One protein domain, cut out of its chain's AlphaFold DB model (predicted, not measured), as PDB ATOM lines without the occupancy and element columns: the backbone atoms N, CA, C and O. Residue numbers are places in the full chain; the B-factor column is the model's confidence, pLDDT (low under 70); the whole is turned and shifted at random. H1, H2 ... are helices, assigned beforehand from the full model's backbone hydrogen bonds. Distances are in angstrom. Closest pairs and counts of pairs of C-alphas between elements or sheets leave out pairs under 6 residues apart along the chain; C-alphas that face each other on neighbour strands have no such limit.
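What this domain is: This is residues 26 to 101 of the 103 residues of an uncharacterized protein of Acinetobacter sp. NIPH 2100 (UniProt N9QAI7). An open V of four separate helices with no packed core: one arm holds H1 and the first part of the long link after it, the chain turns at the point of the V near residues 63 to 66, and the other arm runs through H2 and H3 to H4. No helix touches another, and residues 46 to 52, 60 to 72 and 83 to 101 stand free. The printed part has 76 residues with four named helices, in the order H1, H2, H3, H4, and no named strand; its class is all helix. It is extended, with a radius of gyration of the C-alphas of 18.5 A and spans of 45 by 44 by 26 A.

Where its parts are: After residues 26 to 32, H1 covers residues 33 to 47, from C-alpha 33 at (7.503, -43.343, -41.599), and is 21.1 A long. H2, residues 70 to 80, is 15.7 A long. H3 is residues 85 to 92, and H4 is residues 95 to 100, ending with C-alpha 100 at (27.241, -45.215, -4.345).

How they stand to each other: H1 is apart from H2, H3 and H4. H2 is apart from H3 and from H4. H3 and H4 are close but not clearly touching; their closest C-alphas, of Tyr 91 and Phe 97, are 6.9 A apart. They run the same way at a steep tilt of 55 degrees. In H1, H2, H3 and H4 every O i to N i+4 pair is within hydrogen-bond range.

The domain as a whole: The two C-alphas farthest apart, of Lys 33 and Asn 93, are 47.0 A apart. The printed part has no cut. The link from H1 to H2, residues 48 to 69, is long; those from H2 to H3 and from H3 to H4 are tight. The mean pLDDT of the printed part is 72.3, and residues 49 to 87 are under 70.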
ATOM      1  N   LEU A  26      22.839 -41.143 -41.560       79.50
ATOM      2  CA  LEU A  26      22.387 -41.885 -40.388       79.50
ATOM      3  C   LEU A  26      20.868 -42.048 -40.466       79.50
ATOM      4  O   LEU A  26      20.130 -41.069 -40.383       79.50
ATOM      5  N   ILE A  27      20.405 -43.282 -40.661       84.50
ATOM      6  CA  ILE A  27      18.980 -43.605 -40.778       84.50
ATOM      7  C   ILE A  27      18.674 -44.696 -39.750       84.50
ATOM      8  O   ILE A  27      19.257 -45.779 -39.836       84.50
ATOM      9  N   PRO A  28      17.805 -44.444 -38.755       85.25
ATOM     10  CA  PRO A  28      17.396 -45.478 -37.819       85.25
ATOM     11  C   PRO A  28      16.540 -46.517 -38.547       85.25
ATOM     12  O   PRO A  28      15.865 -46.211 -39.530       85.25
ATOM     13  N   SER A  29      16.500 -47.741 -38.027       88.69
ATOM     14  CA  SER A  29      15.458 -48.679 -38.437       88.69
ATOM     15  C   SER A  29      14.101 -48.132 -37.998       88.69
ATOM     16  O   SER A  29      13.932 -47.786 -36.829       88.69
ATOM     17  N   TYR A  30      13.138 -48.083 -38.912       87.50
ATOM     18  CA  TYR A  30      11.761 -47.695 -38.621       87.50
ATOM     19  C   TYR A  30      10.802 -48.659 -39.311       87.50
ATOM     20  O   TYR A  30      11.065 -49.126 -40.421       87.50
ATOM     21  N   THR A  31       9.688 -48.961 -38.651       89.62
ATOM     22  CA  THR A  31       8.601 -49.733 -39.274       89.62
ATOM     23  C   THR A  31       7.609 -48.784 -39.926       89.62
ATOM     24  O   THR A  31       7.085 -49.059 -41.006       89.62
ATOM     25  N   ASN A  32       7.397 -47.632 -39.293       89.56
ATOM     26  CA  ASN A  32       6.508 -46.599 -39.784       89.56
ATOM     27  C   ASN A  32       7.279 -45.301 -40.089       89.56
ATOM     28  O   ASN A  32       8.145 -44.876 -39.327       89.56
ATOM     29  N   LYS A  33       6.946 -44.641 -41.204       90.25
ATOM     30  CA  LYS A  33       7.503 -43.343 -41.599       90.25
ATOM     31  C   LYS A  33       7.351 -42.289 -40.499       90.25
ATOM     32  O   LYS A  33       8.245 -41.462 -40.328       90.25
ATOM     33  N   GLU A  34       6.259 -42.320 -39.740       90.19
ATOM     34  CA  GLU A  34       6.061 -41.382 -38.631       90.19
ATOM     35  C   GLU A  34       7.115 -41.541 -37.522       90.19
ATOM     36  O   GLU A  34       7.543 -40.541 -36.946       90.19
ATOM     37  N   GLU A  35       7.606 -42.759 -37.270       87.81
ATOM     38  CA  GLU A  35       8.682 -43.012 -36.298       87.81
ATOM     39  C   GLU A  35       9.984 -42.341 -36.737       87.81
ATOM     40  O   GLU A  35      10.661 -41.713 -35.925       87.81
ATOM     41  N   PHE A  36      10.309 -42.413 -38.032       90.12
ATOM     42  CA  PHE A  36      11.467 -41.722 -38.596       90.12
ATOM     43  C   PHE A  36      11.345 -40.200 -38.456       90.12
ATOM     44  O   PHE A  36      12.311 -39.540 -38.078       90.12
ATOM     45  N   ILE A  37      10.159 -39.641 -38.720       89.19
ATOM     46  CA  ILE A  37       9.908 -38.198 -38.585       89.19
ATOM     47  C   ILE A  37      10.088 -37.755 -37.127       89.19
ATOM     48  O   ILE A  37      10.756 -36.752 -36.871       89.19
ATOM     49  N   LEU A  38       9.534 -38.508 -36.172       90.62
ATOM     50  CA  LEU A  38       9.674 -38.223 -34.743       90.62
ATOM     51  C   LEU A  38      11.122 -38.359 -34.272       90.62
ATOM     52  O   LEU A  38      11.619 -37.494 -33.547       90.62
ATOM     53  N   TRP A  39      11.812 -39.410 -34.714       91.31
ATOM     54  CA  TRP A  39      13.227 -39.601 -34.424       91.31
ATOM     55  C   TRP A  39      14.063 -38.438 -34.958       91.31
ATOM     56  O   TRP A  39      14.871 -37.889 -34.215       91.31
ATOM     57  N   LEU A  40      13.841 -38.018 -36.206       90.12
ATOM     58  CA  LEU A  40      14.579 -36.919 -36.822       90.12
ATOM     59  C   LEU A  40      14.318 -35.595 -36.093       90.12
ATOM     60  O   LEU A  40      15.258 -34.849 -35.829       90.12
ATOM     61  N   ALA A  41      13.064 -35.327 -35.719       87.00
ATOM     62  CA  ALA A  41      12.704 -34.144 -34.942       87.00
ATOM     63  C   ALA A  41      13.444 -34.105 -33.594       87.00
ATOM     64  O   ALA A  41      14.057 -33.090 -33.262       87.00
ATOM     65  N   GLY A  42      13.456 -35.223 -32.858       84.12
ATOM     66  CA  GLY A  42      14.185 -35.333 -31.591       84.12
ATOM     67  C   GLY A  42      15.706 -35.298 -31.763       84.12
ATOM     68  O   GLY A  42      16.414 -34.715 -30.943       84.12
ATOM     69  N   PHE A  43      16.226 -35.881 -32.844       86.94
ATOM     70  CA  PHE A  43      17.648 -35.854 -33.176       86.94
ATOM     71  C   PHE A  43      18.128 -34.425 -33.444       86.94
ATOM     72  O   PHE A  43      19.147 -34.012 -32.890       86.94
ATOM     73  N   ILE A  44      17.378 -33.649 -34.229       85.25
ATOM     74  CA  ILE A  44      17.672 -32.233 -34.476       85.25
ATOM     75  C   ILE A  44      17.554 -31.437 -33.171       85.25
ATOM     76  O   ILE A  44      18.486 -30.718 -32.826       85.25
ATOM     77  N   GLU A  45      16.467 -31.600 -32.408       79.31
ATOM     78  CA  GLU A  45      16.257 -30.893 -31.131       79.31
ATOM     79  C   GLU A  45      17.400 -31.140 -30.135       79.31
ATOM     80  O   GLU A  45      17.847 -30.213 -29.467       79.31
ATOM     81  N   LYS A  46      17.908 -32.376 -30.053       78.44
ATOM     82  CA  LYS A  46      18.985 -32.739 -29.125       78.44
ATOM     83  C   LYS A  46      20.361 -32.222 -29.554       78.44
ATOM     84  O   LYS A  46      21.173 -31.908 -28.690       78.44
ATOM     85  N   ASN A  47      20.644 -32.200 -30.857       80.44
ATOM     86  CA  ASN A  47      21.985 -31.906 -31.379       80.44
ATOM     87  C   ASN A  47      22.136 -30.478 -31.921       80.44
ATOM     88  O   ASN A  47      23.247 -30.077 -32.254       80.44
ATOM     89  N   THR A  48      21.055 -29.701 -32.020       78.00
ATOM     90  CA  THR A  48      21.125 -28.291 -32.417       78.00
ATOM     91  C   THR A  48      20.881 -27.387 -31.209       78.00
ATOM     92  O   THR A  48      19.796 -27.337 -30.641       78.00
ATOM     93  N   GLU A  49      21.905 -26.626 -30.823       60.50
ATOM     94  CA  GLU A  49      21.855 -25.673 -29.701       60.50
ATOM     95  C   GLU A  49      20.931 -24.461 -29.963       60.50
ATOM     96  O   GLU A  49      20.667 -23.666 -29.064       60.50
ATOM     97  N   GLY A  50      20.421 -24.321 -31.196       52.06
ATOM     98  CA  GLY A  50      19.567 -23.216 -31.645       52.06
ATOM     99  C   GLY A  50      18.066 -23.393 -31.394       52.06
ATOM    100  O   GLY A  50      17.288 -22.496 -31.723       52.06
ATOM    101  N   GLY A  51      17.627 -24.517 -30.822       54.69
ATOM    102  CA  GLY A  51      16.250 -24.649 -30.357       54.69
ATOM    103  C   GLY A  51      15.995 -23.673 -29.209       54.69
ATOM    104  O   GLY A  51      16.759 -23.643 -28.245       54.69
ATOM    105  N   ILE A  52      14.925 -22.869 -29.284       56.31
ATOM    106  CA  ILE A  52      14.466 -22.063 -28.143       56.31
ATOM    107  C   ILE A  52      14.380 -23.025 -26.957       56.31
ATOM    108  O   ILE A  52      13.575 -23.956 -27.012       56.31
ATOM    109  N   LYS A  53      15.215 -22.838 -25.918       57.59
ATOM    110  CA  LYS A  53      15.087 -23.574 -24.652       57.59
ATOM    111  C   LYS A  53      13.617 -23.496 -24.285       57.59
ATOM    112  O   LYS A  53      13.150 -22.397 -23.980       57.59
ATOM    113  N   LYS A  54      12.882 -24.611 -24.412       55.03
ATOM    114  CA  LYS A  54      11.452 -24.638 -24.107       55.03
ATOM    115  C   LYS A  54      11.329 -24.018 -22.729       55.03
ATOM    116  O   LYS A  54      11.904 -24.527 -21.767       55.03
ATOM    117  N   ILE A  55      10.664 -22.865 -22.671       53.00
ATOM    118  CA  ILE A  55      10.280 -22.266 -21.400       53.00
ATOM    119  C   ILE A  55       9.585 -23.410 -20.663       53.00
ATOM    120  O   ILE A  55       8.720 -24.049 -21.278       53.00
ATOM    121  N   PRO A  56      10.003 -23.743 -19.428       54.75
ATOM    122  CA  PRO A  56       9.367 -24.819 -18.693       54.75
ATOM    123  C   PRO A  56       7.857 -24.581 -18.761       54.75
ATOM    124  O   PRO A  56       7.450 -23.424 -18.596       54.75
ATOM    125  N   PRO A  57       7.042 -25.602 -19.087       55.28
ATOM    126  CA  PRO A  57       5.602 -25.429 -19.183       55.28
ATOM    127  C   PRO A  57       5.122 -24.652 -17.957       55.28
ATOM    128  O   PRO A  57       5.359 -25.058 -16.819       55.28
ATOM    129  N   LYS A  58       4.546 -23.465 -18.182       55.91
ATOM    130  CA  LYS A  58       4.057 -22.611 -17.102       55.91
ATOM    131  C   LYS A  58       2.792 -23.257 -16.553       55.91
ATOM    132  O   LYS A  58       1.688 -22.947 -16.981       55.91
ATOM    133  N   PHE A  59       2.954 -24.164 -15.594       57.12
ATOM    134  CA  PHE A  59       1.836 -24.830 -14.918       57.12
ATOM    135  C   PHE A  59       0.902 -23.849 -14.188       57.12
ATOM    136  O   PHE A  59      -0.208 -24.219 -13.835       57.12
ATOM    137  N   ALA A  60       1.335 -22.599 -13.987       58.91
ATOM    138  CA  ALA A  60       0.522 -21.520 -13.432       58.91
ATOM    139  C   ALA A  60      -0.631 -21.069 -14.354       58.91
ATOM    140  O   ALA A  60      -1.586 -20.484 -13.855       58.91
ATOM    141  N   ASP A  61      -0.561 -21.355 -15.660       61.81
ATOM    142  CA  ASP A  61      -1.587 -20.972 -16.643       61.81
ATOM    143  C   ASP A  61      -2.610 -22.101 -16.901       61.81
ATOM    144  O   ASP A  61      -3.450 -21.995 -17.794       61.81
ATOM    145  N   ILE A  62      -2.539 -23.206 -16.146       64.88
ATOM    146  CA  ILE A  62      -3.483 -24.321 -16.276       64.88
ATOM    147  C   ILE A  62      -4.807 -23.925 -15.611       64.88
ATOM    148  O   ILE A  62      -4.815 -23.630 -14.414       64.88
ATOM    149  N   PRO A  63      -5.936 -23.941 -16.348       67.88
ATOM    150  CA  PRO A  63      -7.243 -23.694 -15.761       67.88
ATOM    151  C   PRO A  63      -7.533 -24.692 -14.632       67.88
ATOM    152  O   PRO A  63      -7.242 -25.881 -14.788       67.88
ATOM    153  N   PRO A  64      -8.158 -24.254 -13.525       60.88
ATOM    154  CA  PRO A  64      -8.472 -25.116 -12.383       60.88
ATOM    155  C   PRO A  64      -9.393 -26.298 -12.738       60.88
ATOM    156  O   PRO A  64      -9.467 -27.267 -11.987       60.88
ATOM    157  N   ASP A  65     -10.050 -26.242 -13.899       66.19
ATOM    158  CA  ASP A  65     -10.934 -27.284 -14.424       66.19
ATOM    159  C   ASP A  65     -10.169 -28.496 -14.993       66.19
ATOM    160  O   ASP A  65     -10.758 -29.556 -15.222       66.19
ATOM    161  N   ILE A  66      -8.853 -28.374 -15.220       62.09
ATOM    162  CA  ILE A  66      -8.010 -29.474 -15.702       62.09
ATOM    163  C   ILE A  66      -7.426 -30.228 -14.502       62.09
ATOM    164  O   ILE A  66      -6.357 -29.908 -13.982       62.09
ATOM    165  N   ASN A  67      -8.132 -31.270 -14.065       62.34
ATOM    166  CA  ASN A  67      -7.697 -32.134 -12.971       62.34
ATOM    167  C   ASN A  67      -6.713 -33.206 -13.471       62.34
ATOM    168  O   ASN A  67      -7.095 -34.324 -13.819       62.34
ATOM    169  N   PHE A  68      -5.429 -32.866 -13.512       64.00
ATOM    170  CA  PHE A  68      -4.378 -33.879 -13.538       64.00
ATOM    171  C   PHE A  68      -4.277 -34.487 -12.133       64.00
ATOM    172  O   PHE A  68      -4.139 -33.750 -11.159       64.00
ATOM    173  N   GLY A  69      -4.326 -35.819 -12.013       68.06
ATOM    174  CA  GLY A  69      -4.157 -36.493 -10.720       68.06
ATOM    175  C   GLY A  69      -2.926 -35.961  -9.970       68.06
ATOM    176  O   GLY A  69      -1.899 -35.681 -10.595       68.06
ATOM    177  N   SER A  70      -3.029 -35.799  -8.643       64.19
ATOM    178  CA  SER A  70      -2.036 -35.091  -7.809       64.19
ATOM    179  C   SER A  70      -0.600 -35.558  -8.028       64.19
ATOM    180  O   SER A  70       0.336 -34.762  -7.980       64.19
ATOM    181  N   ASP A  71      -0.431 -36.845  -8.313       61.12
ATOM    182  CA  ASP A  71       0.871 -37.477  -8.491       61.12
ATOM    183  C   ASP A  71       1.505 -37.107  -9.837       61.12
ATOM    184  O   ASP A  71       2.717 -36.906  -9.918       61.12
ATOM    185  N   ILE A  72       0.681 -36.912 -10.873       64.75
ATOM    186  CA  ILE A  72       1.109 -36.484 -12.211       64.75
ATOM    187  C   ILE A  72       1.552 -35.018 -12.169       64.75
ATOM    188  O   ILE A  72       2.601 -34.675 -12.714       64.75
ATOM    189  N   LEU A  73       0.807 -34.158 -11.461       64.06
ATOM    190  CA  LEU A  73       1.213 -32.765 -11.233       64.06
ATOM    191  C   LEU A  73       2.506 -32.676 -10.428       64.06
ATOM    192  O   LEU A  73       3.404 -31.918 -10.787       64.06
ATOM    193  N   LYS A  74       2.630 -33.472  -9.364       63.22
ATOM    194  CA  LYS A  74       3.824 -33.488  -8.515       63.22
ATOM    195  C   LYS A  74       5.063 -33.949  -9.288       63.22
ATOM    196  O   LYS A  74       6.118 -33.323  -9.168       63.22
ATOM    197  N   ALA A  75       4.925 -34.981 -10.123       61.59
ATOM    198  CA  ALA A  75       5.985 -35.438 -11.016       61.59
ATOM    199  C   ALA A  75       6.365 -34.354 -12.041       61.59
ATOM    200  O   ALA A  75       7.545 -34.035 -12.186       61.59
ATOM    201  N   MET A  76       5.387 -33.717 -12.686       59.31
ATOM    202  CA  MET A  76       5.645 -32.669 -13.679       59.31
ATOM    203  C   MET A  76       6.304 -31.411 -13.089       59.31
ATOM    204  O   MET A  76       7.264 -30.898 -13.666       59.31
ATOM    205  N   ILE A  77       5.871 -30.953 -11.909       62.38
ATOM    206  CA  ILE A  77       6.476 -29.805 -11.211       62.38
ATOM    207  C   ILE A  77       7.940 -30.097 -10.854       62.38
ATOM    208  O   ILE A  77       8.802 -29.230 -11.023       62.38
ATOM    209  N   SER A  78       8.235 -31.326 -10.414       62.06
ATOM    210  CA  SER A  78       9.600 -31.755 -10.084       62.06
ATOM    211  C   SER A  78      10.544 -31.720 -11.293       62.06
ATOM    212  O   SER A  78      11.704 -31.342 -11.147       62.06
ATOM    213  N   PHE A  79      10.030 -32.009 -12.494       56.31
ATOM    214  CA  PHE A  79      10.787 -31.953 -13.749       56.31
ATOM    215  C   PHE A  79      11.125 -30.525 -14.194       56.31
ATOM    216  O   PHE A  79      12.136 -30.307 -14.857       56.31
ATOM    217  N   THR A  80      10.289 -29.547 -13.838       54.28
ATOM    218  CA  THR A  80      10.479 -28.139 -14.232       54.28
ATOM    219  C   THR A  80      11.208 -27.279 -13.216       54.28
ATOM    220  O   THR A  80      11.527 -26.126 -13.514       54.28
ATOM    221  N   LYS A  81      11.482 -27.803 -12.019       58.97
ATOM    222  CA  LYS A  81      12.250 -27.064 -11.024       58.97
ATOM    223  C   LYS A  81      13.693 -26.960 -11.523       58.97
ATOM    224  O   LYS A  81      14.410 -27.956 -11.593       58.97
ATOM    225  N   ALA A  82      14.104 -25.757 -11.919       55.94
ATOM    226  CA  ALA A  82      15.499 -25.479 -12.230       55.94
ATOM    227  C   ALA A  82      16.334 -25.840 -10.996       55.94
ATOM    228  O   ALA A  82      16.082 -25.306  -9.916       55.94
ATOM    229  N   LYS A  83      17.278 -26.778 -11.151       60.16
ATOM    230  CA  LYS A  83      18.173 -27.183 -10.065       60.16
ATOM    231  C   LYS A  83      19.002 -25.967  -9.662       60.16
ATOM    232  O   LYS A  83      19.816 -25.489 -10.454       60.16
ATOM    233  N   SER A  84      18.740 -25.443  -8.469       64.50
ATOM    234  CA  SER A  84      19.533 -24.357  -7.890       64.50
ATOM    235  C   SER A  84      20.942 -24.867  -7.585       64.50
ATOM    236  O   SER A  84      21.146 -26.071  -7.414       64.50
ATOM    237  N   SER A  85      21.917 -23.965  -7.457       65.38
ATOM    238  CA  SER A  85      23.253 -24.321  -6.957       65.38
ATOM    239  C   SER A  85      23.176 -25.067  -5.616       65.38
ATOM    240  O   SER A  85      23.976 -25.965  -5.371       65.38
ATOM    241  N   ASP A  86      22.176 -24.743  -4.793       68.75
ATOM    242  CA  ASP A  86      21.928 -25.390  -3.499       68.75
ATOM    243  C   ASP A  86      21.410 -26.833  -3.632       68.75
ATOM    244  O   ASP A  86      21.684 -27.676  -2.780       68.75
ATOM    245  N   ASP A  87      20.699 -27.153  -4.719       69.44
ATOM    246  CA  ASP A  87      20.210 -28.515  -4.975       69.44
ATOM    247  C   ASP A  87      21.367 -29.444  -5.391       69.44
ATOM    248  O   ASP A  87      21.339 -30.646  -5.116       69.44
ATOM    249  N   ILE A  88      22.403 -28.894  -6.037       73.62
ATOM    250  CA  ILE A  88      23.605 -29.641  -6.433       73.62
ATOM    251  C   ILE A  88      24.432 -29.992  -5.191       73.62
ATOM    252  O   ILE A  88      24.808 -31.151  -5.012       73.62
ATOM    253  N   THR A  89      24.676 -29.028  -4.300       79.06
ATOM    254  CA  THR A  89      25.388 -29.277  -3.035       79.06
ATOM    255  C   THR A  89      24.609 -30.207  -2.110       79.06
ATOM    256  O   THR A  89      25.216 -31.070  -1.479       79.06
ATOM    257  N   ALA A  90      23.280 -30.100  -2.053       81.50
ATOM    258  CA  ALA A  90      22.458 -31.036  -1.286       81.50
ATOM    259  C   ALA A  90      22.580 -32.484  -1.796       81.50
ATOM    260  O   ALA A  90      22.642 -33.409  -0.988       81.50
ATOM    261  N   TYR A  91      22.674 -32.689  -3.116       82.31
ATOM    262  CA  TYR A  91      22.862 -34.018  -3.706       82.31
ATOM    263  C   TYR A  91      24.220 -34.638  -3.347       82.31
ATOM    264  O   TYR A  91      24.259 -35.778  -2.888       82.31
ATOM    265  N   PHE A  92      25.325 -33.899  -3.480       80.62
ATOM    266  CA  PHE A  92      26.658 -34.419  -3.130       80.62
ATOM    267  C   PHE A  92      26.831 -34.695  -1.629       80.62
ATOM    268  O   PHE A  92      27.618 -35.557  -1.248       80.62
ATOM    269  N   ASN A  93      26.063 -34.009  -0.782       82.88
ATOM    270  CA  ASN A  93      26.019 -34.264   0.658       82.88
ATOM    271  C   ASN A  93      25.000 -35.347   1.061       82.88
ATOM    272  O   ASN A  93      24.888 -35.666   2.247       82.88
ATOM    273  N   SER A  94      24.227 -35.887   0.116       87.38
ATOM    274  CA  SER A  94      23.208 -36.896   0.407       87.38
ATOM    275  C   SER A  94      23.830 -38.255   0.724       87.38
ATOM    276  O   SER A  94      24.902 -38.606   0.228       87.38
ATOM    277  N   GLN A  95      23.136 -39.046   1.546       80.62
ATOM    278  CA  GLN A  95      23.578 -40.399   1.879       80.62
ATOM    279  C   GLN A  95      23.598 -41.300   0.635       80.62
ATOM    280  O   GLN A  95      24.550 -42.047   0.450       80.62
ATOM    281  N   ASP A  96      22.637 -41.120  -0.276       83.50
ATOM    282  CA  ASP A  96      22.556 -41.861  -1.539       83.50
ATOM    283  C   ASP A  96      23.823 -41.718  -2.398       83.50
ATOM    284  O   ASP A  96      24.257 -42.683  -3.028       83.50
ATOM    285  N   PHE A  97      24.433 -40.524  -2.431       86.25
ATOM    286  CA  PHE A  97      25.684 -40.294  -3.161       86.25
ATOM    287  C   PHE A  97      26.874 -41.003  -2.497       86.25
ATOM    288  O   PHE A  97      27.724 -41.562  -3.193       86.25
ATOM    289  N   ARG A  98      26.913 -41.012  -1.161       85.00
ATOM    290  CA  ARG A  98      27.973 -41.648  -0.357       85.00
ATOM    291  C   ARG A  98      27.901 -43.171  -0.418       85.00
ATOM    292  O   ARG A  98      28.932 -43.824  -0.495       85.00
ATOM    293  N   ASP A  99      26.698 -43.730  -0.450       85.88
ATOM    294  CA  ASP A  99      26.493 -45.178  -0.552       85.88
ATOM    295  C   ASP A  99      26.902 -45.718  -1.936       85.88
ATOM    296  O   ASP A  99      27.327 -46.865  -2.059       85.88
ATOM    297  N   GLN A 100      26.807 -44.885  -2.980       79.75
ATOM    298  CA  GLN A 100      27.241 -45.215  -4.345       79.75
ATOM    299  C   GLN A 100      28.733 -44.955  -4.597       79.75
ATOM    300  O   GLN A 100      29.278 -45.475  -5.569       79.75
ATOM    301  N   ASN A 101      29.386 -44.167  -3.738       73.88
ATOM    302  CA  ASN A 101      30.814 -43.855  -3.806       73.88
ATOM    303  C   ASN A 101      31.456 -44.044  -2.419       73.88
ATOM    304  O   ASN A 101      31.808 -43.052  -1.777       73.88
TER     305      ASN A 101